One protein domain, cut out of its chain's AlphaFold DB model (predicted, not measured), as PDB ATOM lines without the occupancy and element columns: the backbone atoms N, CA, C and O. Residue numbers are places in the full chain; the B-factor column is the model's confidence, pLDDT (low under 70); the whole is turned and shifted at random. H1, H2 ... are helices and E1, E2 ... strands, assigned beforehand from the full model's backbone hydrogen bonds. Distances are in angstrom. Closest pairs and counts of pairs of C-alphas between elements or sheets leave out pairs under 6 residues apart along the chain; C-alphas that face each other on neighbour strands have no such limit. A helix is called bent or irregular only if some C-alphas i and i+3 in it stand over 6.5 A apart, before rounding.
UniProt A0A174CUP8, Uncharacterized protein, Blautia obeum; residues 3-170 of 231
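Overview. This is residues 3 to 170 of the 231 residues of an uncharacterized protein of Blautia obeum (UniProt A0A174CUP8). A twisted sheet of four strands, E1 to E4, has the long helix H4 packed over one face, with H1 side by side with H4 on that same face, near the edge strand E1. At the end of the model away from the E2 to E3 turn, H2 crosses H4 near residues 84 to 88; the arm H3b of a bent helix packs on H2, and its other arm, H3a, reaches the edge strand E4. The printed part has 168 residues, with five named helices and four named strands in the order H1 H2 H3 H4 E1 H5 E2 E3 E4. The sheet is antiparallel, in the order E1 E2 E3 E4, and the class is mixed, helices and strands. The whole is compact, with a radius of gyration of the C-alphas of 16.3 A, but elongated in outline, spanning 54 by 32 by 28 A.

Arrangement. In the sheet, E1, residues 110 to 116, and E2, residues 132 to 138, are antiparallel neighbours at 163 degrees, with N 113 and O 135 within hydrogen-bond range at 3.0 A. E2 and E3, residues 143 to 151, form a hairpin, with N 136 and O 145 at 3.0 A. E3 and E4, residues 156 to 161, form another hairpin, with N 148 and O 159 at 2.8 A. E2 E3 E4 make a meander, each strand the antiparallel neighbour of the one before. Residues 3 to 4 pair with residues 114 to 115 of E1, antiparallel. H4, residues 78 to 104, is on the sheet, and its closest C-alphas to E3 are those of Arg 89 and Pro 151, 5.9 A apart. H1, residues 6 to 24, is on the same face as H4, which gives two layers, helices on one face of a sheet. H1 lies over E1 at a height over the sheet of 15.2 A and runs along the strands, at 20 degrees to E1 on the local plane, which is fitted to just 6 C-alphas of the sheet. H1 and H4 touch, closest at the C-alphas of Cys 24 and Glu 80, 4.2 A, at a shallow tilt of 22 degrees, opposite ways. H2, residues 28 to 38, touches residues 84 to 88 of H4, about perpendicular at 76 degrees, with the C-alphas of Tyr 35 and Cys 88 closest at 5.4 A. H2 only grazes the sheet, with residues 35 to 38. H3, residues 47 to 72, was assigned as one helix by its hydrogen bonds but is bent: C-alphas 56 and 59 are 8.4 A apart, and its arms H3a, residues 47 to 56, and H3b, residues 59 to 72, stand about perpendicular at 81 degrees. H3b touches H2, with the C-alphas of Ala 34 and Ile 69 closest at 5.7 A, at a shallow tilt of 33 degrees, only just short of steep, opposite ways. H3a only grazes the sheet, with residues 47 to 51. H5, residues 118 to 121, touches no helix and is not on the sheet. Each O i to N i+4 pair is within hydrogen-bond range in H1, H2, H3a and H4, against 9 of 10 in H3b; H5 is too short for such a pair.

Along the chain. E3 is 26.5 A long from first to last C-alpha, E2 19.9 A and E1 19.5 A; E4, 16.1 A, ends at C-alpha 161, (-21.918, -17.579, -0.303). H4 is 38.5 A long and begins at C-alpha 78, (11.158, -14.249, -8.393). H1 is 26.8 A long and begins at C-alpha 6, (-16.185, -30.215, -14.063). H3b is 20.7 A long, H2 15.2 A, H3a 14.4 A and H5 5.7 A.

Size, cuts and confidence. The C-alphas of Lys 75 and Asp 140 are the two farthest apart, at 54.6 A. The printed part has no cut and no long link. Mean pLDDT of the printed part is 86.0; residues 41 to 46, 107, 123 to 127 and 167 to 170 are under 70.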
ATOM      1  N   LYS A   3     -18.454 -20.048 -17.723       93.94
ATOM      2  CA  LYS A   3     -19.101 -21.256 -17.215       93.94
ATOM      3  C   LYS A   3     -18.351 -22.467 -17.761       93.94
ATOM      4  O   LYS A   3     -18.074 -22.504 -18.955       93.94
ATOM      5  N   TYR A   4     -18.065 -23.426 -16.892       94.38
ATOM      6  CA  TYR A   4     -17.354 -24.658 -17.209       94.38
ATOM      7  C   TYR A   4     -18.081 -25.855 -16.603       94.38
ATOM      8  O   TYR A   4     -18.660 -25.764 -15.515       94.38
ATOM      9  N   THR A   5     -18.005 -26.991 -17.286       94.19
ATOM     10  CA  THR A   5     -18.241 -28.302 -16.675       94.19
ATOM     11  C   THR A   5     -17.064 -28.686 -15.772       94.19
ATOM     12  O   THR A   5     -15.966 -28.129 -15.879       94.19
ATOM     13  N   GLN A   6     -17.265 -29.675 -14.894       92.81
ATOM     14  CA  GLN A   6     -16.185 -30.215 -14.063       92.81
ATOM     15  C   GLN A   6     -15.002 -30.705 -14.904       92.81
ATOM     16  O   GLN A   6     -13.863 -30.348 -14.617       92.81
ATOM     17  N   ALA A   7     -15.270 -31.480 -15.956       93.44
ATOM     18  CA  ALA A   7     -14.228 -32.047 -16.805       93.44
ATOM     19  C   ALA A   7     -13.405 -30.959 -17.514       93.44
ATOM     20  O   ALA A   7     -12.177 -31.010 -17.484       93.44
ATOM     21  N   GLU A   8     -14.065 -29.951 -18.091       95.56
ATOM     22  CA  GLU A   8     -13.390 -28.831 -18.763       95.56
ATOM     23  C   GLU A   8     -12.508 -28.037 -17.797       95.56
ATOM     24  O   GLU A   8     -11.363 -27.716 -18.115       95.56
ATOM     25  N   PHE A   9     -13.024 -27.729 -16.604       94.56
ATOM     26  CA  PHE A   9     -12.273 -26.949 -15.629       94.56
ATOM     27  C   PHE A   9     -11.077 -27.730 -15.071       94.56
ATOM     28  O   PHE A   9      -9.986 -27.179 -14.944       94.56
ATOM     29  N   VAL A  10     -11.256 -29.019 -14.763       94.25
ATOM     30  CA  VAL A  10     -10.169 -29.879 -14.273       94.25
ATOM     31  C   VAL A  10      -9.072 -30.021 -15.327       94.25
ATOM     32  O   VAL A  10      -7.903 -29.857 -14.986       94.25
ATOM     33  N   ALA A  11      -9.434 -30.240 -16.595       95.94
ATOM     34  CA  ALA A  11      -8.468 -30.305 -17.691       95.94
ATOM     35  C   ALA A  11      -7.668 -28.998 -17.823       95.94
ATOM     36  O   ALA A  11      -6.443 -29.029 -17.916       95.94
ATOM     37  N   MET A  12      -8.338 -27.845 -17.733       94.56
ATOM     38  CA  MET A  12      -7.669 -26.541 -17.736       94.56
ATOM     39  C   MET A  12      -6.691 -26.390 -16.561       94.56
ATOM     40  O   MET A  12      -5.583 -25.883 -16.740       94.56
ATOM     41  N   MET A  13      -7.077 -26.814 -15.353       94.88
ATOM     42  CA  MET A  13      -6.181 -26.747 -14.195       94.88
ATOM     43  C   MET A  13      -4.969 -27.665 -14.364       94.88
ATOM     44  O   MET A  13      -3.869 -27.259 -13.999       94.88
ATOM     45  N   ASP A  14      -5.142 -28.849 -14.953       95.50
ATOM     46  CA  ASP A  14      -4.037 -29.763 -15.258       95.50
ATOM     47  C   ASP A  14      -3.043 -29.152 -16.254       95.50
ATOM     48  O   ASP A  14      -1.836 -29.160 -16.006       95.50
ATOM     49  N   GLU A  15      -3.534 -28.520 -17.322       95.00
ATOM     50  CA  GLU A  15      -2.683 -27.801 -18.278       95.00
ATOM     51  C   GLU A  15      -1.899 -26.657 -17.615       95.00
ATOM     52  O   GLU A  15      -0.701 -26.478 -17.871       95.00
ATOM     53  N   LEU A  16      -2.547 -25.886 -16.734       92.69
ATOM     54  CA  LEU A  16      -1.891 -24.817 -15.977       92.69
ATOM     55  C   LEU A  16      -0.842 -25.373 -15.010       92.69
ATOM     56  O   LEU A  16       0.269 -24.844 -14.945       92.69
ATOM     57  N   MET A  17      -1.160 -26.443 -14.280       94.06
ATOM     58  CA  MET A  17      -0.223 -27.104 -13.374       94.06
ATOM     59  C   MET A  17       1.016 -27.593 -14.127       94.06
ATOM     60  O   MET A  17       2.135 -27.300 -13.707       94.06
ATOM     61  N   ASP A  18       0.845 -28.257 -15.268       94.88
ATOM     62  CA  ASP A  18       1.961 -28.722 -16.094       94.88
ATOM     63  C   ASP A  18       2.816 -27.567 -16.622       94.88
ATOM     64  O   ASP A  18       4.051 -27.642 -16.617       94.88
ATOM     65  N   LYS A  19       2.176 -26.476 -17.056       93.75
ATOM     66  CA  LYS A  19       2.860 -25.262 -17.509       93.75
ATOM     67  C   LYS A  19       3.728 -24.663 -16.400       93.75
ATOM     68  O   LYS A  19       4.913 -24.424 -16.624       93.75
ATOM     69  N   PHE A  20       3.165 -24.442 -15.214       92.56
ATOM     70  CA  PHE A  20       3.880 -23.798 -14.107       92.56
ATOM     71  C   PHE A  20       4.924 -24.716 -13.464       92.56
ATOM     72  O   PHE A  20       5.997 -24.254 -13.076       92.56
ATOM     73  N   LYS A  21       4.683 -26.032 -13.436       93.88
ATOM     74  CA  LYS A  21       5.690 -27.019 -13.024       93.88
ATOM     75  C   LYS A  21       6.920 -26.980 -13.936       93.88
ATOM     76  O   LYS A  21       8.047 -26.998 -13.447       93.88
ATOM     77  N   LYS A  22       6.721 -26.864 -15.255       93.44
ATOM     78  CA  LYS A  22       7.821 -26.681 -16.221       93.44
ATOM     79  C   LYS A  22       8.528 -25.332 -16.054       93.44
ATOM     80  O   LYS A  22       9.745 -25.287 -16.210       93.44
ATOM     81  N   GLY A  23       7.782 -24.270 -15.740       89.56
ATOM     82  CA  GLY A  23       8.314 -22.916 -15.545       89.56
ATOM     83  C   GLY A  23       9.245 -22.796 -14.337       89.56
ATOM     84  O   GLY A  23      10.367 -22.317 -14.474       89.56
ATOM     85  N   CYS A  24       8.839 -23.334 -13.184       91.00
ATOM     86  CA  CYS A  24       9.645 -23.255 -11.960       91.00
ATOM     87  C   CYS A  24      10.763 -24.307 -11.853       91.00
ATOM     88  O   CYS A  24      11.646 -24.161 -11.006       91.00
ATOM     89  N   GLN A  25      10.710 -25.380 -12.653       91.38
ATOM     90  CA  GLN A  25      11.689 -26.478 -12.664       91.38
ATOM     91  C   GLN A  25      11.939 -27.120 -11.284       91.38
ATOM     92  O   GLN A  25      13.031 -27.624 -11.016       91.38
ATOM     93  N   LYS A  26      10.942 -27.099 -10.388       92.75
ATOM     94  CA  LYS A  26      11.046 -27.687  -9.045       92.75
ATOM     95  C   LYS A  26      10.543 -29.126  -9.016       92.75
ATOM     96  O   LYS A  26       9.696 -29.533  -9.813       92.75
ATOM     97  N   SER A  27      11.080 -29.902  -8.081       93.19
ATOM     98  CA  SER A  27      10.649 -31.275  -7.830       93.19
ATOM     99  C   SER A  27       9.255 -31.330  -7.201       93.19
ATOM    100  O   SER A  27       8.798 -30.382  -6.560       93.19
ATOM    101  N   ASP A  28       8.594 -32.481  -7.314       93.69
ATOM    102  CA  ASP A  28       7.287 -32.697  -6.682       93.69
ATOM    103  C   ASP A  28       7.335 -32.540  -5.157       93.69
ATOM    104  O   ASP A  28       6.398 -32.019  -4.558       93.69
ATOM    105  N   ALA A  29       8.449 -32.913  -4.521       93.69
ATOM    106  CA  ALA A  29       8.629 -32.745  -3.081       93.69
ATOM    107  C   ALA A  29       8.707 -31.265  -2.667       93.69
ATOM    108  O   ALA A  29       8.154 -30.881  -1.635       93.69
ATOM    109  N   GLU A  30       9.369 -30.427  -3.469       94.50
ATOM    110  CA  GLU A  30       9.448 -28.980  -3.235       94.50
ATOM    111  C   GLU A  30       8.090 -28.305  -3.437       94.50
ATOM    112  O   GLU A  30       7.672 -27.497  -2.606       94.50
ATOM    113  N   LEU A  31       7.375 -28.668  -4.506       94.69
ATOM    114  CA  LEU A  31       6.032 -28.153  -4.776       94.69
ATOM    115  C   LEU A  31       5.042 -28.558  -3.682       94.69
ATOM    116  O   LEU A  31       4.247 -27.734  -3.240       94.69
ATOM    117  N   GLU A  32       5.132 -29.788  -3.180       93.50
ATOM    118  CA  GLU A  32       4.303 -30.260  -2.071       93.50
ATOM    119  C   GLU A  32       4.620 -29.524  -0.758       93.50
ATOM    120  O   GLU A  32       3.719 -29.188   0.014       93.50
ATOM    121  N   ALA A  33       5.895 -29.216  -0.497       93.38
ATOM    122  CA  ALA A  33       6.279 -28.399   0.652       93.38
ATOM    123  C   ALA A  33       5.706 -26.975   0.546       93.38
ATOM    124  O   ALA A  33       5.128 -26.471   1.512       93.38
ATOM    125  N   ALA A  34       5.807 -26.346  -0.629       94.31
ATOM    126  CA  ALA A  34       5.209 -25.037  -0.881       94.31
ATOM    127  C   ALA A  34       3.680 -25.072  -0.731       94.31
ATOM    128  O   ALA A  34       3.104 -24.194  -0.085       94.31
ATOM    129  N   TYR A  35       3.032 -26.117  -1.249       94.12
ATOM    130  CA  TYR A  35       1.591 -26.306  -1.135       94.12
ATOM    131  C   TYR A  35       1.143 -26.363   0.327       94.12
ATOM    132  O   TYR A  35       0.217 -25.652   0.701       94.12
ATOM    133  N   LYS A  36       1.847 -27.103   1.191       91.44
ATOM    134  CA  LYS A  36       1.550 -27.164   2.637       91.44
ATOM    135  C   LYS A  36       1.736 -25.827   3.361       91.44
ATOM    136  O   LYS A  36       1.029 -25.549   4.326       91.44
ATOM    137  N   ILE A  37       2.673 -24.988   2.913       91.69
ATOM    138  CA  ILE A  37       2.881 -23.638   3.470       91.69
ATOM    139  C   ILE A  37       1.720 -22.705   3.094       91.69
ATOM    140  O   ILE A  37       1.283 -21.882   3.910       91.69
ATOM    141  N   LEU A  38       1.237 -22.811   1.855       91.00
ATOM    142  CA  LEU A  38       0.159 -21.980   1.313       91.00
ATOM    143  C   LEU A  38      -1.235 -22.456   1.741       91.00
ATOM    144  O   LEU A  38      -2.112 -21.632   1.993       91.00
ATOM    145  N   ASN A  39      -1.403 -23.766   1.897       88.00
ATOM    146  CA  ASN A  39      -2.609 -24.433   2.363       88.00
ATOM    147  C   ASN A  39      -2.365 -25.086   3.737       88.00
ATOM    148  O   ASN A  39      -2.293 -26.317   3.834       88.00
ATOM    149  N   PRO A  40      -2.174 -24.292   4.808       75.88
ATOM    150  CA  PRO A  40      -2.117 -24.862   6.142       75.88
ATOM    151  C   PRO A  40      -3.465 -25.533   6.433       75.88
ATOM    152  O   PRO A  40      -4.513 -24.916   6.241       75.88
ATOM    153  N   ALA A  41      -3.436 -26.796   6.873       58.81
ATOM    154  CA  ALA A  41      -4.638 -27.562   7.202       58.81
ATOM    155  C   ALA A  41      -5.592 -26.736   8.091       58.81
ATOM    156  O   ALA A  41      -5.110 -25.993   8.951       58.81
ATOM    157  N   PRO A  42      -6.919 -26.840   7.899       55.28
ATOM    158  CA  PRO A  42      -7.876 -25.894   8.461       55.28
ATOM    159  C   PRO A  42      -7.842 -25.914   9.991       55.28
ATOM    160  O   PRO A  42      -8.415 -26.785  10.644       55.28
ATOM    161  N   VAL A  43      -7.178 -24.920  10.580       48.44
ATOM    162  CA  VAL A  43      -7.210 -24.666  12.020       48.44
ATOM    163  C   VAL A  43      -8.478 -23.872  12.311       48.44
ATOM    164  O   VAL A  43      -8.410 -22.655  12.375       48.44
ATOM    165  N   GLY A  44      -9.626 -24.557  12.397       49.84
ATOM    166  CA  GLY A  44     -10.877 -24.126  13.057       49.84
ATOM    167  C   GLY A  44     -11.208 -22.624  13.101       49.84
ATOM    168  O   GLY A  44     -11.644 -22.135  14.139       49.84
ATOM    169  N   GLY A  45     -10.955 -21.884  12.021       57.81
ATOM    170  CA  GLY A  45     -10.987 -20.426  12.008       57.81
ATOM    171  C   GLY A  45     -12.279 -19.894  11.409       57.81
ATOM    172  O   GLY A  45     -12.814 -20.462  10.458       57.81
ATOM    173  N   PHE A  46     -12.769 -18.775  11.939       65.25
ATOM    174  CA  PHE A  46     -13.869 -18.031  11.337       65.25
ATOM    175  C   PHE A  46     -13.437 -17.521   9.953       65.25
ATOM    176  O   PHE A  46     -12.529 -16.694   9.846       65.25
ATOM    177  N   ILE A  47     -14.074 -18.026   8.892       76.31
ATOM    178  CA  ILE A  47     -13.733 -17.711   7.493       76.31
ATOM    179  C   ILE A  47     -13.764 -16.199   7.248       76.31
ATOM    180  O   ILE A  47     -12.861 -15.660   6.609       76.31
ATOM    181  N   ASP A  48     -14.725 -15.492   7.843       75.31
ATOM    182  CA  ASP A  48     -14.837 -14.036   7.742       75.31
ATOM    183  C   ASP A  48     -13.587 -13.309   8.238       75.31
ATOM    184  O   ASP A  48     -13.164 -12.316   7.643       75.31
ATOM    185  N   SER A  49     -12.958 -13.805   9.307       78.50
ATOM    186  CA  SER A  49     -11.704 -13.245   9.809       78.50
ATOM    187  C   SER A  49     -10.588 -13.402   8.783       78.50
ATOM    188  O   SER A  49      -9.837 -12.456   8.567       78.50
ATOM    189  N   LEU A  50     -10.507 -14.548   8.103       80.44
ATOM    190  CA  LEU A  50      -9.493 -14.790   7.077       80.44
ATOM    191  C   LEU A  50      -9.731 -13.946   5.819       80.44
ATOM    192  O   LEU A  50      -8.788 -13.370   5.280       80.44
ATOM    193  N   VAL A  51     -10.989 -13.805   5.392       80.19
ATOM    194  CA  VAL A  51     -11.369 -12.934   4.269       80.19
ATOM    195  C   VAL A  51     -11.051 -11.471   4.589       80.19
ATOM    196  O   VAL A  51     -10.480 -10.764   3.757       80.19
ATOM    197  N   LYS A  52     -11.359 -11.008   5.811       81.62
ATOM    198  CA  LYS A  52     -10.965  -9.672   6.286       81.62
ATOM    199  C   LYS A  52      -9.439  -9.531   6.310       81.62
ATOM    200  O   LYS A  52      -8.921  -8.531   5.822       81.62
ATOM    201  N   MET A  53      -8.710 -10.521   6.827       80.81
ATOM    202  CA  MET A  53      -7.245 -10.489   6.880       80.81
ATOM    203  C   MET A  53      -6.609 -10.368   5.496       80.81
ATOM    204  O   MET A  53      -5.745  -9.515   5.319       80.81
ATOM    205  N   ASP A  54      -7.039 -11.163   4.513       82.81
ATOM    206  CA  ASP A  54      -6.516 -11.067   3.145       82.81
ATOM    207  C   ASP A  54      -6.813  -9.695   2.523       82.81
ATOM    208  O   ASP A  54      -5.932  -9.072   1.930       82.81
ATOM    209  N   LYS A  55      -8.017  -9.155   2.758       81.56
ATOM    210  CA  LYS A  55      -8.405  -7.824   2.274       81.56
ATOM    211  C   LYS A  55      -7.497  -6.704   2.798       81.56
ATOM    212  O   LYS A  55      -7.202  -5.777   2.050       81.56
ATOM    213  N   TYR A  56      -7.109  -6.746   4.073       80.94
ATOM    214  CA  TYR A  56      -6.330  -5.669   4.699       80.94
ATOM    215  C   TYR A  56      -4.816  -5.883   4.631       80.94
ATOM    216  O   TYR A  56      -4.079  -4.905   4.558       80.94
ATOM    217  N   TYR A  57      -4.361  -7.136   4.638       83.31
ATOM    218  CA  TYR A  57      -2.951  -7.499   4.814       83.31
ATOM    219  C   TYR A  57      -2.430  -8.452   3.731       83.31
ATOM    220  O   TYR A  57      -1.357  -9.031   3.886       83.31
ATOM    221  N   GLY A  58      -3.164  -8.650   2.632       83.69
ATOM    222  CA  GLY A  58      -2.831  -9.640   1.603       83.69
ATOM    223  C   GLY A  58      -1.407  -9.510   1.053       83.69
ATOM    224  O   GLY A  58      -0.715 -10.516   0.909       83.69
ATOM    225  N   THR A  59      -0.927  -8.285   0.814       83.56
ATOM    226  CA  THR A  59       0.453  -8.044   0.357       83.56
ATOM    227  C   THR A  59       1.481  -8.524   1.384       83.56
ATOM    228  O   THR A  59       2.352  -9.323   1.038       83.56
ATOM    229  N   ASP A  60       1.348  -8.104   2.646       85.75
ATOM    230  CA  ASP A  60       2.273  -8.481   3.724       85.75
ATOM    231  C   ASP A  60       2.268  -9.997   3.964       85.75
ATOM    232  O   ASP A  60       3.314 -10.631   4.124       85.75
ATOM    233  N   LEU A  61       1.081 -10.609   3.931       89.00
ATOM    234  CA  LEU A  61       0.914 -12.051   4.075       89.00
ATOM    235  C   LEU A  61       1.603 -12.807   2.934       89.00
ATOM    236  O   LEU A  61       2.328 -13.769   3.194       89.00
ATOM    237  N   TRP A  62       1.465 -12.354   1.683       89.12
ATOM    238  CA  TRP A  62       2.184 -12.951   0.553       89.12
ATOM    239  C   TRP A  62       3.699 -12.829   0.701       89.12
ATOM    240  O   TRP A  62       4.415 -13.780   0.381       89.12
ATOM    241  N   GLU A  63       4.213 -11.709   1.210       89.12
ATOM    242  CA  GLU A  63       5.644 -11.574   1.486       89.12
ATOM    243  C   GLU A  63       6.130 -12.576   2.535       89.12
ATOM    244  O   GLU A  63       7.180 -13.202   2.352       89.12
ATOM    245  N   ILE A  64       5.361 -12.768   3.611       91.25
ATOM    246  CA  ILE A  64       5.660 -13.761   4.648       91.25
ATOM    247  C   ILE A  64       5.683 -15.167   4.039       91.25
ATOM    248  O   ILE A  64       6.667 -15.890   4.211       91.25
ATOM    249  N   LYS A  65       4.654 -15.539   3.268       91.38
ATOM    250  CA  LYS A  65       4.571 -16.853   2.609       91.38
ATOM    251  C   LYS A  65       5.737 -17.087   1.648       91.38
ATOM    252  O   LYS A  65       6.365 -18.141   1.690       91.38
ATOM    253  N   ARG A  66       6.099 -16.093   0.832       91.31
ATOM    254  CA  ARG A  66       7.244 -16.184  -0.094       91.31
ATOM    255  C   ARG A  66       8.564 -16.365   0.650       91.31
ATOM    256  O   ARG A  66       9.390 -17.166   0.221       91.31
ATOM    257  N   LYS A  67       8.769 -15.664   1.774       91.69
ATOM    258  CA  LYS A  67       9.949 -15.857   2.636       91.69
ATOM    259  C   LYS A  67       9.992 -17.275   3.208       91.69
ATOM    260  O   LYS A  67      11.043 -17.902   3.149       91.69
ATOM    261  N   GLN A  68       8.859 -17.801   3.679       92.56
ATOM    262  CA  GLN A  68       8.758 -19.179   4.174       92.56
ATOM    263  C   GLN A  68       9.105 -20.203   3.087       92.56
ATOM    264  O   GLN A  68       9.924 -21.082   3.333       92.56
ATOM    265  N   ILE A  69       8.560 -20.063   1.875       92.81
ATOM    266  CA  ILE A  69       8.869 -20.965   0.754       92.81
ATOM    267  C   ILE A  69      10.368 -20.922   0.419       92.81
ATOM    268  O   ILE A  69      10.984 -21.974   0.261       92.81
ATOM    269  N   LYS A  70      10.991 -19.734   0.396       91.31
ATOM    270  CA  LYS A  70      12.442 -19.592   0.153       91.31
ATOM    271  C   LYS A  70      13.317 -20.297   1.188       91.31
ATOM    272  O   LYS A  70      14.433 -20.688   0.856       91.31
ATOM    273  N   CYS A  71      12.845 -20.473   2.423       90.06
ATOM    274  CA  CYS A  71      13.587 -21.230   3.431       90.06
ATOM    275  C   CYS A  71      13.715 -22.718   3.069       90.06
ATOM    276  O   CYS A  71      14.715 -23.335   3.426       90.06
ATOM    277  N   PHE A  72      12.738 -23.282   2.354       87.81
ATOM    278  CA  PHE A  72      12.752 -24.683   1.919       87.81
ATOM    279  C   PHE A  72      13.292 -24.848   0.493       87.81
ATOM    280  O   PHE A  72      13.960 -25.834   0.203       87.81
ATOM    281  N   ILE A  73      13.054 -23.861  -0.374       89.44
ATOM    282  CA  ILE A  73      13.486 -23.845  -1.776       89.44
ATOM    283  C   ILE A  73      14.506 -22.713  -1.950       89.44
ATOM    284  O   ILE A  73      14.179 -21.596  -2.355       89.44
ATOM    285  N   SER A  74      15.759 -22.996  -1.590       74.38
ATOM    286  CA  SER A  74      16.826 -21.985  -1.490       74.38
ATOM    287  C   SER A  74      17.275 -21.413  -2.841       74.38
ATOM    288  O   SER A  74      17.666 -20.249  -2.921       74.38
ATOM    289  N   LYS A  75      17.189 -22.202  -3.919       83.25
ATOM    290  CA  LYS A  75      17.432 -21.762  -5.301       83.25
ATOM    291  C   LYS A  75      16.100 -21.437  -5.969       83.25
ATOM    292  O   LYS A  75      15.592 -22.244  -6.741       83.25
ATOM    293  N   CYS A  76      15.521 -20.296  -5.604       85.88
ATOM    294  CA  CYS A  76      14.261 -19.827  -6.166       85.88
ATOM    295  C   CYS A  76      14.317 -18.328  -6.466       85.88
ATOM    296  O   CYS A  76      14.373 -17.497  -5.545       85.88
ATOM    297  N   ASP A  77      14.320 -17.984  -7.753       88.31
ATOM    298  CA  ASP A  77      14.187 -16.597  -8.184       88.31
ATOM    299  C   ASP A  77      12.733 -16.096  -8.071       88.31
ATOM    300  O   ASP A  77      11.848 -16.760  -7.527       88.31
ATOM    301  N   ARG A  78      12.489 -14.853  -8.498       83.94
ATOM    302  CA  ARG A  78      11.158 -14.249  -8.393       83.94
ATOM    303  C   ARG A  78      10.139 -14.910  -9.328       83.94
ATOM    304  O   ARG A  78       9.016 -15.128  -8.888       83.94
ATOM    305  N   TYR A  79      10.521 -15.224 -10.562       87.12
ATOM    306  CA  TYR A  79       9.629 -15.814 -11.558       87.12
ATOM    307  C   TYR A  79       9.300 -17.261 -11.201       87.12
ATOM    308  O   TYR A  79       8.133 -17.639 -11.192       87.12
ATOM    309  N   GLU A  80      10.305 -18.032 -10.787       91.00
ATOM    310  CA  GLU A  80      10.100 -19.393 -10.294       91.00
ATOM    311  C   GLU A  80       9.168 -19.409  -9.073       91.00
ATOM    312  O   GLU A  80       8.334 -20.300  -8.944       91.00
ATOM    313  N   MET A  81       9.275 -18.417  -8.179       91.00
ATOM    314  CA  MET A  81       8.373 -18.287  -7.030       91.00
ATOM    315  C   MET A  81       6.928 -18.017  -7.458       91.00
ATOM    316  O   MET A  81       6.001 -18.574  -6.870       91.00
ATOM    317  N   ASP A  82       6.725 -17.150  -8.448       89.56
ATOM    318  CA  ASP A  82       5.392 -16.860  -8.979       89.56
ATOM    319  C   ASP A  82       4.775 -18.104  -9.635       89.56
ATOM    320  O   ASP A  82       3.609 -18.411  -9.381       89.56
ATOM    321  N   ASP A  83       5.577 -18.881 -10.363       92.06
ATOM    322  CA  ASP A  83       5.164 -20.162 -10.939       92.06
ATOM    323  C   ASP A  83       4.820 -21.202  -9.858       92.06
ATOM    324  O   ASP A  83       3.808 -21.895  -9.972       92.06
ATOM    325  N   ILE A  84       5.585 -21.284  -8.762       93.19
ATOM    326  CA  ILE A  84       5.269 -22.167  -7.622       93.19
ATOM    327  C   ILE A  84       3.916 -21.792  -7.004       93.19
ATOM    328  O   ILE A  84       3.086 -22.666  -6.742       93.19
ATOM    329  N   VAL A  85       3.670 -20.499  -6.772       92.00
ATOM    330  CA  VAL A  85       2.394 -20.024  -6.215       92.00
ATOM    331  C   VAL A  85       1.245 -20.334  -7.176       92.00
ATOM    332  O   VAL A  85       0.209 -20.839  -6.741       92.00
ATOM    333  N   ALA A  86       1.425 -20.079  -8.473       92.19
ATOM    334  CA  ALA A  86       0.418 -20.350  -9.492       92.19
ATOM    335  C   ALA A  86       0.097 -21.850  -9.606       92.19
ATOM    336  O   ALA A  86      -1.080 -22.215  -9.644       92.19
ATOM    337  N   TYR A  87       1.118 -22.712  -9.562       94.19
ATOM    338  CA  TYR A  87       0.961 -24.166  -9.485       94.19
ATOM    339  C   TYR A  87       0.115 -24.568  -8.272       94.19
ATOM    340  O   TYR A  87      -0.868 -25.296  -8.411       94.19
ATOM    341  N   CYS A  88       0.451 -24.053  -7.085       94.19
ATOM    342  CA  CYS A  88      -0.261 -24.384  -5.853       94.19
ATOM    343  C   CYS A  88      -1.727 -23.934  -5.895       94.19
ATOM    344  O   CYS A  88      -2.605 -24.674  -5.452       94.19
ATOM    345  N   ARG A  89      -2.012 -22.745  -6.443       93.00
ATOM    346  CA  ARG A  89      -3.389 -22.262  -6.628       93.00
ATOM    347  C   ARG A  89      -4.178 -23.161  -7.577       93.00
ATOM    348  O   ARG A  89      -5.296 -23.538  -7.242       93.00
ATOM    349  N   ALA A  90      -3.606 -23.518  -8.729       93.88
ATOM    350  CA  ALA A  90      -4.258 -24.392  -9.707       93.88
ATOM    351  C   ALA A  90      -4.553 -25.778  -9.112       93.88
ATOM    352  O   ALA A  90      -5.680 -26.267  -9.211       93.88
ATOM    353  N   LYS A  91      -3.576 -26.348  -8.393       94.88
ATOM    354  CA  LYS A  91      -3.743 -27.590  -7.632       94.88
ATOM    355  C   LYS A  91      -4.893 -27.491  -6.632       94.88
ATOM    356  O   LYS A  91      -5.750 -28.366  -6.609       94.88
ATOM    357  N   PHE A  92      -4.946 -26.412  -5.849       94.38
ATOM    358  CA  PHE A  92      -6.021 -26.209  -4.881       94.38
ATOM    359  C   PHE A  92      -7.389 -26.097  -5.551       94.38
ATOM    360  O   PHE A  92      -8.322 -26.754  -5.110       94.38
ATOM    361  N   PHE A  93      -7.520 -25.316  -6.628       94.00
ATOM    362  CA  PHE A  93      -8.785 -25.221  -7.357       94.00
ATOM    363  C   PHE A  93      -9.260 -26.592  -7.837       94.00
ATOM    364  O   PHE A  93     -10.411 -26.948  -7.602       94.00
ATOM    365  N   LYS A  94      -8.378 -27.377  -8.461       94.69
ATOM    366  CA  LYS A  94      -8.704 -28.729  -8.922       94.69
ATOM    367  C   LYS A  94      -9.142 -29.636  -7.768       94.69
ATOM    368  O   LYS A  94     -10.209 -30.247  -7.843       94.69
ATOM    369  N   ASP A  95      -8.328 -29.729  -6.722       94.12
ATOM    370  CA  ASP A  95      -8.561 -30.653  -5.609       94.12
ATOM    371  C   ASP A  95      -9.831 -30.262  -4.826       94.12
ATOM    372  O   ASP A  95     -10.662 -31.115  -4.510       94.12
ATOM    373  N   GLU A  96     -10.039 -28.965  -4.584       93.62
ATOM    374  CA  GLU A  96     -11.166 -28.446  -3.806       93.62
ATOM    375  C   GLU A  96     -12.501 -28.547  -4.554       93.62
ATOM    376  O   GLU A  96     -13.513 -28.893  -3.947       93.62
ATOM    377  N   ILE A  97     -12.522 -28.299  -5.870       93.25
ATOM    378  CA  ILE A  97     -13.726 -28.492  -6.699       93.25
ATOM    379  C   ILE A  97     -14.165 -29.947  -6.651       93.25
ATOM    380  O   ILE A  97     -15.332 -30.228  -6.386       93.25
ATOM    381  N   ASN A  98     -13.228 -30.872  -6.869       93.44
ATOM    382  CA  ASN A  98     -13.531 -32.297  -6.832       93.44
ATOM    383  C   ASN A  98     -14.048 -32.715  -5.453       93.44
ATOM    384  O   ASN A  98     -15.023 -33.459  -5.386       93.44
ATOM    385  N   ARG A  99     -13.463 -32.185  -4.368       92.44
ATOM    386  CA  ARG A  99     -13.949 -32.430  -3.006       92.44
ATOM    387  C   ARG A  99     -15.374 -31.914  -2.807       92.44
ATOM    388  O   ARG A  99     -16.230 -32.662  -2.362       92.44
ATOM    389  N   ILE A 100     -15.654 -30.658  -3.166       91.25
ATOM    390  CA  ILE A 100     -16.986 -30.049  -3.004       91.25
ATOM    391  C   ILE A 100     -18.050 -30.831  -3.777       91.25
ATOM    392  O   ILE A 100     -19.125 -31.080  -3.242       91.25
ATOM    393  N   ILE A 101     -17.759 -31.202  -5.027       90.38
ATOM    394  CA  ILE A 101     -18.688 -31.961  -5.869       90.38
ATOM    395  C   ILE A 101     -18.920 -33.346  -5.266       90.38
ATOM    396  O   ILE A 101     -20.068 -33.752  -5.118       90.38
ATOM    397  N   TYR A 102     -17.859 -34.042  -4.857       90.19
ATOM    398  CA  TYR A 102     -17.967 -35.355  -4.222       90.19
ATOM    399  C   TYR A 102     -18.784 -35.318  -2.921       90.19
ATOM    400  O   TYR A 102     -19.638 -36.173  -2.712       90.19
ATOM    401  N   ASP A 103     -18.557 -34.314  -2.071       87.31
ATOM    402  CA  ASP A 103     -19.201 -34.213  -0.758       87.31
ATOM    403  C   ASP A 103     -20.669 -33.761  -0.837       87.31
ATOM    404  O   ASP A 103     -21.465 -34.094   0.041       87.31
ATOM    405  N   LYS A 104     -21.016 -32.926  -1.828       83.56
ATOM    406  CA  LYS A 104     -22.288 -32.180  -1.836       83.56
ATOM    407  C   LYS A 104     -23.209 -32.472  -3.015       83.56
ATOM    408  O   LYS A 104     -24.350 -32.018  -2.976       83.56
ATOM    409  N   SER A 105     -22.740 -33.145  -4.065       80.50
ATOM    410  CA  SER A 105     -23.571 -33.466  -5.230       80.50
ATOM    411  C   SER A 105     -23.948 -34.941  -5.263       80.50
ATOM    412  O   SER A 105     -23.184 -35.809  -4.845       80.50
ATOM    413  N   ILE A 106     -25.132 -35.215  -5.802       77.25
ATOM    414  CA  ILE A 106     -25.589 -36.556  -6.154       77.25
ATOM    415  C   ILE A 106     -25.728 -36.548  -7.675       77.25
ATOM    416  O   ILE A 106     -26.476 -35.734  -8.215       77.25
ATOM    417  N   ALA A 107     -24.968 -37.404  -8.365       68.94
ATOM    418  CA  ALA A 107     -24.734 -37.329  -9.814       68.94
ATOM    419  C   ALA A 107     -26.008 -37.328 -10.686       68.94
ATOM    420  O   ALA A 107     -25.955 -36.889 -11.831       68.94
ATOM    421  N   GLU A 108     -27.135 -37.805 -10.150       75.38
ATOM    422  CA  GLU A 108     -28.423 -37.904 -10.852       75.38
ATOM    423  C   GLU A 108     -29.455 -36.855 -10.398       75.38
ATOM    424  O   GLU A 108     -30.446 -36.640 -11.088       75.38
ATOM    425  N   GLU A 109     -29.219 -36.166  -9.279       83.56
ATOM    426  CA  GLU A 109     -30.178 -35.227  -8.668       83.56
ATOM    427  C   GLU A 109     -29.692 -33.771  -8.713       83.56
ATOM    428  O   GLU A 109     -30.419 -32.846  -8.341       83.56
ATOM    429  N   CYS A 110     -28.447 -33.551  -9.139       87.69
ATOM    430  CA  CYS A 110     -27.791 -32.252  -9.104       87.69
ATOM    431  C   CYS A 110     -27.245 -31.842 -10.477       87.69
ATOM    432  O   CYS A 110     -26.480 -32.584 -11.089       87.69
ATOM    433  N   ASP A 111     -27.534 -30.612 -10.904       89.56
ATOM    434  CA  ASP A 111     -26.771 -29.935 -11.955       89.56
ATOM    435  C   ASP A 111     -25.589 -29.183 -11.328       89.56
ATOM    436  O   ASP A 111     -25.757 -28.360 -10.419       89.56
ATOM    437  N   VAL A 112     -24.380 -29.474 -11.805       92.12
ATOM    438  CA  VAL A 112     -23.132 -28.922 -11.271       92.12
ATOM    439  C   VAL A 112     -22.460 -28.066 -12.328       92.12
ATOM    440  O   VAL A 112     -22.135 -28.529 -13.419       92.12
ATOM    441  N   CYS A 113     -22.187 -26.813 -11.979       93.62
ATOM    442  CA  CYS A 113     -21.489 -25.883 -12.857       93.62
ATOM    443  C   CYS A 113     -20.373 -25.167 -12.103       93.62
ATOM    444  O   CYS A 113     -20.496 -24.847 -10.921       93.62
ATOM    445  N   ILE A 114     -19.281 -24.883 -12.802       95.31
ATOM    446  CA  ILE A 114     -18.172 -24.100 -12.267       95.31
ATOM    447  C   ILE A 114     -18.175 -22.753 -12.963       95.31
ATOM    448  O   ILE A 114     -18.269 -22.670 -14.188       95.31
ATOM    449  N   PHE A 115     -18.048 -21.693 -12.180       93.88
ATOM    450  CA  PHE A 115     -17.939 -20.346 -12.694       93.88
ATOM    451  C   PHE A 115     -16.595 -19.740 -12.321       93.88
ATOM    452  O   PHE A 115     -16.208 -19.771 -11.158       93.88
ATOM    453  N   ALA A 116     -15.901 -19.148 -13.289       91.69
ATOM    454  CA  ALA A 116     -14.672 -18.403 -13.040       91.69
ATOM    455  C   ALA A 116     -14.699 -17.039 -13.731       91.69
ATOM    456  O   ALA A 116     -15.276 -16.865 -14.812       91.69
ATOM    457  N   ASP A 117     -14.114 -16.028 -13.098       88.00
ATOM    458  CA  ASP A 117     -13.933 -14.730 -13.743       88.00
ATOM    459  C   ASP A 117     -12.825 -14.761 -14.816       88.00
ATOM    460  O   ASP A 117     -12.125 -15.753 -14.992       88.00
ATOM    461  N   SER A 118     -12.682 -13.673 -15.578       82.50
ATOM    462  CA  SER A 118     -11.718 -13.590 -16.684       82.50
ATOM    463  C   SER A 118     -10.257 -13.639 -16.254       82.50
ATOM    464  O   SER A 118      -9.387 -13.850 -17.096       82.50
ATOM    465  N   THR A 119      -9.976 -13.463 -14.964       83.44
ATOM    466  CA  THR A 119      -8.616 -13.486 -14.424       83.44
ATOM    467  C   THR A 119      -7.998 -14.869 -14.585       83.44
ATOM    468  O   THR A 119      -6.798 -14.948 -14.819       83.44
ATOM    469  N   ILE A 120      -8.803 -15.944 -14.562       82.69
ATOM    470  CA  ILE A 120      -8.349 -17.336 -14.763       82.69
ATOM    471  C   ILE A 120      -7.637 -17.548 -16.106       82.69
ATOM    472  O   ILE A 120      -6.783 -18.419 -16.227       82.69
ATOM    473  N   LEU A 121      -7.965 -16.723 -17.105       76.06
ATOM    474  CA  LEU A 121      -7.374 -16.746 -18.445       76.06
ATOM    475  C   LEU A 121      -6.307 -15.654 -18.634       76.06
ATOM    476  O   LEU A 121      -5.697 -15.560 -19.699       76.06
ATOM    477  N   SER A 122      -6.104 -14.797 -17.629       76.00
ATOM    478  CA  SER A 122      -5.182 -13.670 -17.712       76.00
ATOM    479  C   SER A 122      -3.730 -14.142 -17.587       76.00
ATOM    480  O   SER A 122      -3.425 -14.971 -16.728       76.00
ATOM    481  N   PRO A 123      -2.786 -13.566 -18.352       66.00
ATOM    482  CA  PRO A 123      -1.360 -13.762 -18.091       66.00
ATOM    483  C   PRO A 123      -0.944 -13.264 -16.696       66.00
ATOM    484  O   PRO A 123       0.073 -13.707 -16.168       66.00
ATOM    485  N   GLU A 124      -1.737 -12.385 -16.074       68.44
ATOM    486  CA  GLU A 124      -1.513 -11.880 -14.716       68.44
ATOM    487  C   GLU A 124      -2.085 -12.790 -13.617       68.44
ATOM    488  O   GLU A 124      -1.973 -12.469 -12.435       68.44
ATOM    489  N   TRP A 125      -2.653 -13.943 -13.983       67.25
ATOM    490  CA  TRP A 125      -3.150 -14.970 -13.062       67.25
ATOM    491  C   TRP A 125      -2.239 -15.284 -11.857       67.25
ATOM    492  O   TRP A 125      -2.740 -15.422 -10.734       67.25
ATOM    493  N   PRO A 126      -0.900 -15.372 -12.013       63.94
ATOM    494  CA  PRO A 126      -0.019 -15.608 -10.870       63.94
ATOM    495  C   PRO A 126      -0.128 -14.508  -9.797       63.94
ATOM    496  O   PRO A 126       0.022 -14.771  -8.602       63.94
ATOM    497  N   TYR A 127      -0.462 -13.283 -10.205       66.38
ATOM    498  CA  TYR A 127      -0.527 -12.096  -9.352       66.38
ATOM    499  C   TYR A 127      -1.948 -11.792  -8.867       66.38
ATOM    500  O   TYR A 127      -2.118 -11.324  -7.742       66.38
ATOM    501  N   LEU A 128      -2.963 -12.108  -9.674       72.25
ATOM    502  CA  LEU A 128      -4.375 -11.878  -9.372       72.25
ATOM    503  C   LEU A 128      -5.117 -13.215  -9.290       72.25
ATOM    504  O   LEU A 128      -5.290 -13.914 -10.284       72.25
ATOM    505  N   CYS A 129      -5.580 -13.572  -8.094       75.31
ATOM    506  CA  CYS A 129      -6.387 -14.773  -7.898       75.31
ATOM    507  C   CYS A 129      -7.798 -14.565  -8.476       75.31
ATOM    508  O   CYS A 129      -8.489 -13.640  -8.048       75.31
ATOM    509  N   ALA A 130      -8.260 -15.433  -9.387       84.81
ATOM    510  CA  ALA A 130      -9.657 -15.390  -9.856       84.81
ATOM    511  C   ALA A 130     -10.571 -15.699  -8.704       84.81
ATOM    512  O   ALA A 130     -10.287 -16.508  -7.815       84.81
ATOM    513  N   LYS A 131     -11.753 -15.133  -8.859       89.19
ATOM    514  CA  LYS A 131     -12.949 -15.627  -8.231       89.19
ATOM    515  C   LYS A 131     -13.438 -16.861  -8.993       89.19
ATOM    516  O   LYS A 131     -13.794 -16.767 -10.171       89.19
ATOM    517  N   VAL A 132     -13.445 -18.002  -8.307       92.81
ATOM    518  CA  VAL A 132     -13.977 -19.277  -8.801       92.81
ATOM    519  C   VAL A 132     -15.066 -19.761  -7.849       92.81
ATOM    520  O   VAL A 132     -14.916 -19.680  -6.628       92.81
ATOM    521  N   TYR A 133     -16.157 -20.266  -8.412       94.44
ATOM    522  CA  TYR A 133     -17.337 -20.721  -7.691       94.44
ATOM    523  C   TYR A 133     -17.787 -22.071  -8.227       94.44
ATOM    524  O   TYR A 133     -17.783 -22.297  -9.435       94.44
ATOM    525  N   VAL A 134     -18.241 -22.937  -7.331       94.75
ATOM    526  CA  VAL A 134     -18.974 -24.159  -7.667       94.75
ATOM    527  C   VAL A 134     -20.439 -23.909  -7.360       94.75
ATOM    528  O   VAL A 134     -20.771 -23.552  -6.228       94.75
ATOM    529  N   SER A 135     -21.306 -24.085  -8.351       94.50
ATOM    530  CA  SER A 135     -22.748 -24.119  -8.154       94.50
ATOM    531  C   SER A 135     -23.250 -25.550  -8.190       94.50
ATOM    532  O   SER A 135     -22.925 -26.290  -9.119       94.50
ATOM    533  N   ILE A 136     -24.086 -25.897  -7.223       92.44
ATOM    534  CA  ILE A 136     -24.815 -27.163  -7.186       92.44
ATOM    535  C   ILE A 136     -26.293 -26.805  -7.142       92.44
ATOM    536  O   ILE A 136     -26.716 -26.101  -6.221       92.44
ATOM    537  N   THR A 137     -27.043 -27.236  -8.150       91.06
ATOM    538  CA  THR A 137     -28.485 -27.015  -8.271       91.06
ATOM    539  C   THR A 137     -29.208 -28.340  -8.110       91.06
ATOM    540  O   THR A 137     -29.031 -29.227  -8.937       91.06
ATOM    541  N   TRP A 138     -30.030 -28.470  -7.071       89.31
ATOM    542  CA  TRP A 138     -30.853 -29.658  -6.847       89.31
ATOM    543  C   TRP A 138     -32.072 -29.599  -7.763       89.31
ATOM    544  O   TRP A 138     -32.854 -28.647  -7.688       89.31
ATOM    545  N   ILE A 139     -32.212 -30.596  -8.639       87.00
ATOM    546  CA  ILE A 139     -33.213 -30.615  -9.717       87.00
ATOM    547  C   ILE A 139     -34.633 -30.592  -9.139       87.00
ATOM    548  O   ILE A 139     -35.471 -29.825  -9.611       87.00
ATOM    549  N   ASP A 140     -34.874 -31.360  -8.077       84.94
ATOM    550  CA  ASP A 140     -36.202 -31.510  -7.471       84.94
ATOM    551  C   ASP A 140     -36.655 -30.268  -6.691       84.94
ATOM    552  O   ASP A 140     -37.838 -29.930  -6.670       84.94
ATOM    553  N   GLU A 141     -35.715 -29.565  -6.055       82.50
ATOM    554  CA  GLU A 141     -36.010 -28.387  -5.230       82.50
ATOM    555  C   GLU A 141     -35.923 -27.069  -6.014       82.50
ATOM    556  O   GLU A 141     -36.368 -26.029  -5.528       82.50
ATOM    557  N   GLY A 142     -35.290 -27.076  -7.194       81.81
ATOM    558  CA  GLY A 142     -34.947 -25.859  -7.936       81.81
ATOM    559  C   GLY A 142     -34.021 -24.912  -7.161       81.81
ATOM    560  O   GLY A 142     -33.927 -23.727  -7.481       81.81
ATOM    561  N   LYS A 143     -33.361 -25.413  -6.110       85.94
ATOM    562  CA  LYS A 143     -32.500 -24.638  -5.220       85.94
ATOM    563  C   LYS A 143     -31.062 -24.725  -5.706       85.94
ATOM    564  O   LYS A 143     -30.585 -25.812  -6.010       85.94
ATOM    565  N   THR A 144     -30.349 -23.603  -5.709       89.44
ATOM    566  CA  THR A 144     -28.919 -23.562  -6.039       89.44
ATOM    567  C   THR A 144     -28.114 -23.106  -4.832       89.44
ATOM    568  O   THR A 144     -28.456 -22.123  -4.178       89.44
ATOM    569  N   SER A 145     -27.026 -23.815  -4.542       90.50
ATOM    570  CA  SER A 145     -26.001 -23.368  -3.600       90.50
ATOM    571  C   SER A 145     -24.742 -22.978  -4.352       90.50
ATOM    572  O   SER A 145     -24.386 -23.608  -5.349       90.50
ATOM    573  N   TYR A 146     -24.045 -21.968  -3.842       92.38
ATOM    574  CA  TYR A 146     -22.779 -21.513  -4.394       92.38
ATOM    575  C   TYR A 146     -21.691 -21.617  -3.333       92.38
ATOM    576  O   TYR A 146     -21.842 -21.135  -2.211       92.38
ATOM    577  N   THR A 147     -20.582 -22.256  -3.687       92.38
ATOM    578  CA  THR A 147     -19.378 -22.321  -2.856       92.38
ATOM    579  C   THR A 147     -18.253 -21.588  -3.573       92.38
ATOM    580  O   THR A 147     -17.870 -21.971  -4.676       92.38
ATOM    581  N   ARG A 148     -17.723 -20.529  -2.958       92.12
ATOM    582  CA  ARG A 148     -16.559 -19.791  -3.447       92.12
ATOM    583  C   ARG A 148     -15.280 -20.504  -3.029       92.12
ATOM    584  O   ARG A 148     -15.141 -20.901  -1.874       92.12
ATOM    585  N   ILE A 149     -14.336 -20.621  -3.957       92.31
ATOM    586  CA  ILE A 149     -13.000 -21.168  -3.717       92.31
ATOM    587  C   ILE A 149     -12.006 -20.012  -3.714       92.31
ATOM    588  O   ILE A 149     -12.003 -19.176  -4.620       92.31
ATOM    589  N   PHE A 150     -11.189 -19.937  -2.667       88.94
ATOM    590  CA  PHE A 150     -10.388 -18.762  -2.363       88.94
ATOM    591  C   PHE A 150      -8.974 -19.129  -1.878       88.94
ATOM    592  O   PHE A 150      -8.714 -19.186  -0.672       88.94
ATOM    593  N   PRO A 151      -8.030 -19.377  -2.807       90.00
ATOM    594  CA  PRO A 151      -6.626 -19.594  -2.480       90.00
ATOM    595  C   PRO A 151      -5.886 -18.267  -2.228       90.00
ATOM    596  O   PRO A 151      -5.134 -17.757  -3.066       90.00
ATOM    597  N   SER A 152      -6.143 -17.699  -1.050       87.00
ATOM    598  CA  SER A 152      -5.695 -16.367  -0.630       87.00
ATOM    599  C   SER A 152      -4.359 -16.380   0.125       87.00
ATOM    600  O   SER A 152      -3.824 -17.445   0.441       87.00
ATOM    601  N   ALA A 153      -3.822 -15.199   0.450       85.12
ATOM    602  CA  ALA A 153      -2.589 -15.080   1.235       85.12
ATOM    603  C   ALA A 153      -2.778 -15.549   2.687       85.12
ATOM    604  O   ALA A 153      -1.861 -16.104   3.300       85.12
ATOM    605  N   ALA A 154      -3.978 -15.313   3.231       83.88
ATOM    606  CA  ALA A 154      -4.369 -15.717   4.580       83.88
ATOM    607  C   ALA A 154      -4.509 -17.243   4.714       83.88
ATOM    608  O   ALA A 154      -4.398 -17.788   5.811       83.88
ATOM    609  N   GLY A 155      -4.704 -17.930   3.593       86.56
ATOM    610  CA  GLY A 155      -4.807 -19.377   3.501       86.56
ATOM    611  C   GLY A 155      -5.670 -19.785   2.319       86.56
ATOM    612  O   GLY A 155      -6.420 -18.977   1.760       86.56
ATOM    613  N   PHE A 156      -5.556 -21.049   1.934       90.12
ATOM    614  CA  PHE A 156      -6.412 -21.630   0.912       90.12
ATOM    615  C   PHE A 156      -7.678 -22.184   1.560       90.12
ATOM    616  O   PHE A 156      -7.608 -22.986   2.486       90.12
ATOM    617  N   MET A 157      -8.840 -21.705   1.118       88.50
ATOM    618  CA  MET A 157     -10.126 -22.051   1.725       88.50
ATOM    619  C   MET A 157     -11.257 -22.082   0.699       88.50
ATOM    620  O   MET A 157     -11.128 -21.558  -0.408       88.50
ATOM    621  N   SER A 158     -12.391 -22.654   1.093       90.06
ATOM    622  CA  SER A 158     -13.659 -22.511   0.386       90.06
ATOM    623  C   SER A 158     -14.793 -22.236   1.370       90.06
ATOM    624  O   SER A 158     -14.721 -22.624   2.537       90.06
ATOM    625  N   TYR A 159     -15.822 -21.519   0.921       87.88
ATOM    626  CA  TYR A 159     -16.963 -21.152   1.758       87.88
ATOM    627  C   TYR A 159     -18.231 -20.954   0.942       87.88
ATOM    628  O   TYR A 159     -18.181 -20.571  -0.226       87.88
ATOM    629  N   GLN A 160     -19.379 -21.240   1.553       88.19
ATOM    630  CA  GLN A 160     -20.670 -20.964   0.931       88.19
ATOM    631  C   GLN A 160     -20.931 -19.462   0.924       88.19
ATOM    632  O   GLN A 160     -20.621 -18.774   1.894       88.19
ATOM    633  N   ILE A 161     -21.478 -18.967  -0.181       85.75
ATOM    634  CA  ILE A 161     -21.918 -17.579  -0.303       85.75
ATOM    635  C   ILE A 161     -23.441 -17.524  -0.327       85.75
ATOM    636  O   ILE A 161     -24.101 -18.445  -0.817       85.75
ATOM    637  N   GLU A 162     -23.985 -16.428   0.185       79.81
ATOM    638  CA  GLU A 162     -25.381 -16.067  -0.028       79.81
ATOM    639  C   GLU A 162     -25.517 -15.336  -1.369       79.81
ATOM    640  O   GLU A 162     -24.654 -14.541  -1.744       79.81
ATOM    641  N   GLY A 163     -26.596 -15.611  -2.103       80.56
ATOM    642  CA  GLY A 163     -26.828 -15.020  -3.422       80.56
ATOM    643  C   GLY A 163     -26.049 -15.706  -4.545       80.56
ATOM    644  O   GLY A 163     -25.762 -16.901  -4.481       80.56
ATOM    645  N   SER A 164     -25.761 -14.962  -5.612       81.12
ATOM    646  CA  SER A 164     -25.158 -15.476  -6.843       81.12
ATOM    647  C   SER A 164     -23.704 -15.007  -7.025       81.12
ATOM    648  O   SER A 164     -23.318 -13.948  -6.526       81.12
ATOM    649  N   PRO A 165     -22.884 -15.712  -7.829       78.38
ATOM    650  CA  PRO A 165     -21.539 -15.252  -8.188       78.38
ATOM    651  C   PRO A 165     -21.511 -13.879  -8.884       78.38
ATOM    652  O   PRO A 165     -20.468 -13.225  -8.946       78.38
ATOM    653  N   GLU A 166     -22.636 -13.435  -9.448       72.06
ATOM    654  CA  GLU A 166     -22.756 -12.129 -10.096       72.06
ATOM    655  C   GLU A 166     -22.864 -10.982  -9.088       72.06
ATOM    656  O   GLU A 166     -22.439  -9.867  -9.393       72.06
ATOM    657  N   ASP A 167     -23.342 -11.250  -7.873       63.91
ATOM    658  CA  ASP A 167     -23.426 -10.250  -6.809       63.91
ATOM    659  C   ASP A 167     -22.027  -9.815  -6.344       63.91
ATOM    660  O   ASP A 167     -21.802  -8.638  -6.078       63.91
ATOM    661  N   ASP A 168     -21.035 -10.709  -6.423       60.66
ATOM    662  CA  ASP A 168     -19.616 -10.404  -6.188       60.66
ATOM    663  C   ASP A 168     -18.991  -9.468  -7.259       60.66
ATOM    664  O   ASP A 168     -17.833  -9.046  -7.114       60.66
ATOM    665  N   ARG A 169     -19.708  -9.161  -8.359       53.47
ATOM    666  CA  ARG A 169     -19.329  -8.150  -9.375       53.47
ATOM    667  C   ARG A 169     -20.007  -6.807  -9.168       53.47
ATOM    668  O   ARG A 169     -19.521  -5.814  -9.713       53.47
ATOM    669  N   LYS A 170     -21.136  -6.772  -8.459       48.84
ATOM    670  CA  LYS A 170     -21.786  -5.501  -8.170       48.84
ATOM    671  C   LYS A 170     -20.812  -4.690  -7.312       48.84
ATOM    672  O   LYS A 170     -20.157  -5.261  -6.433       48.84
TER     673      LYS A 170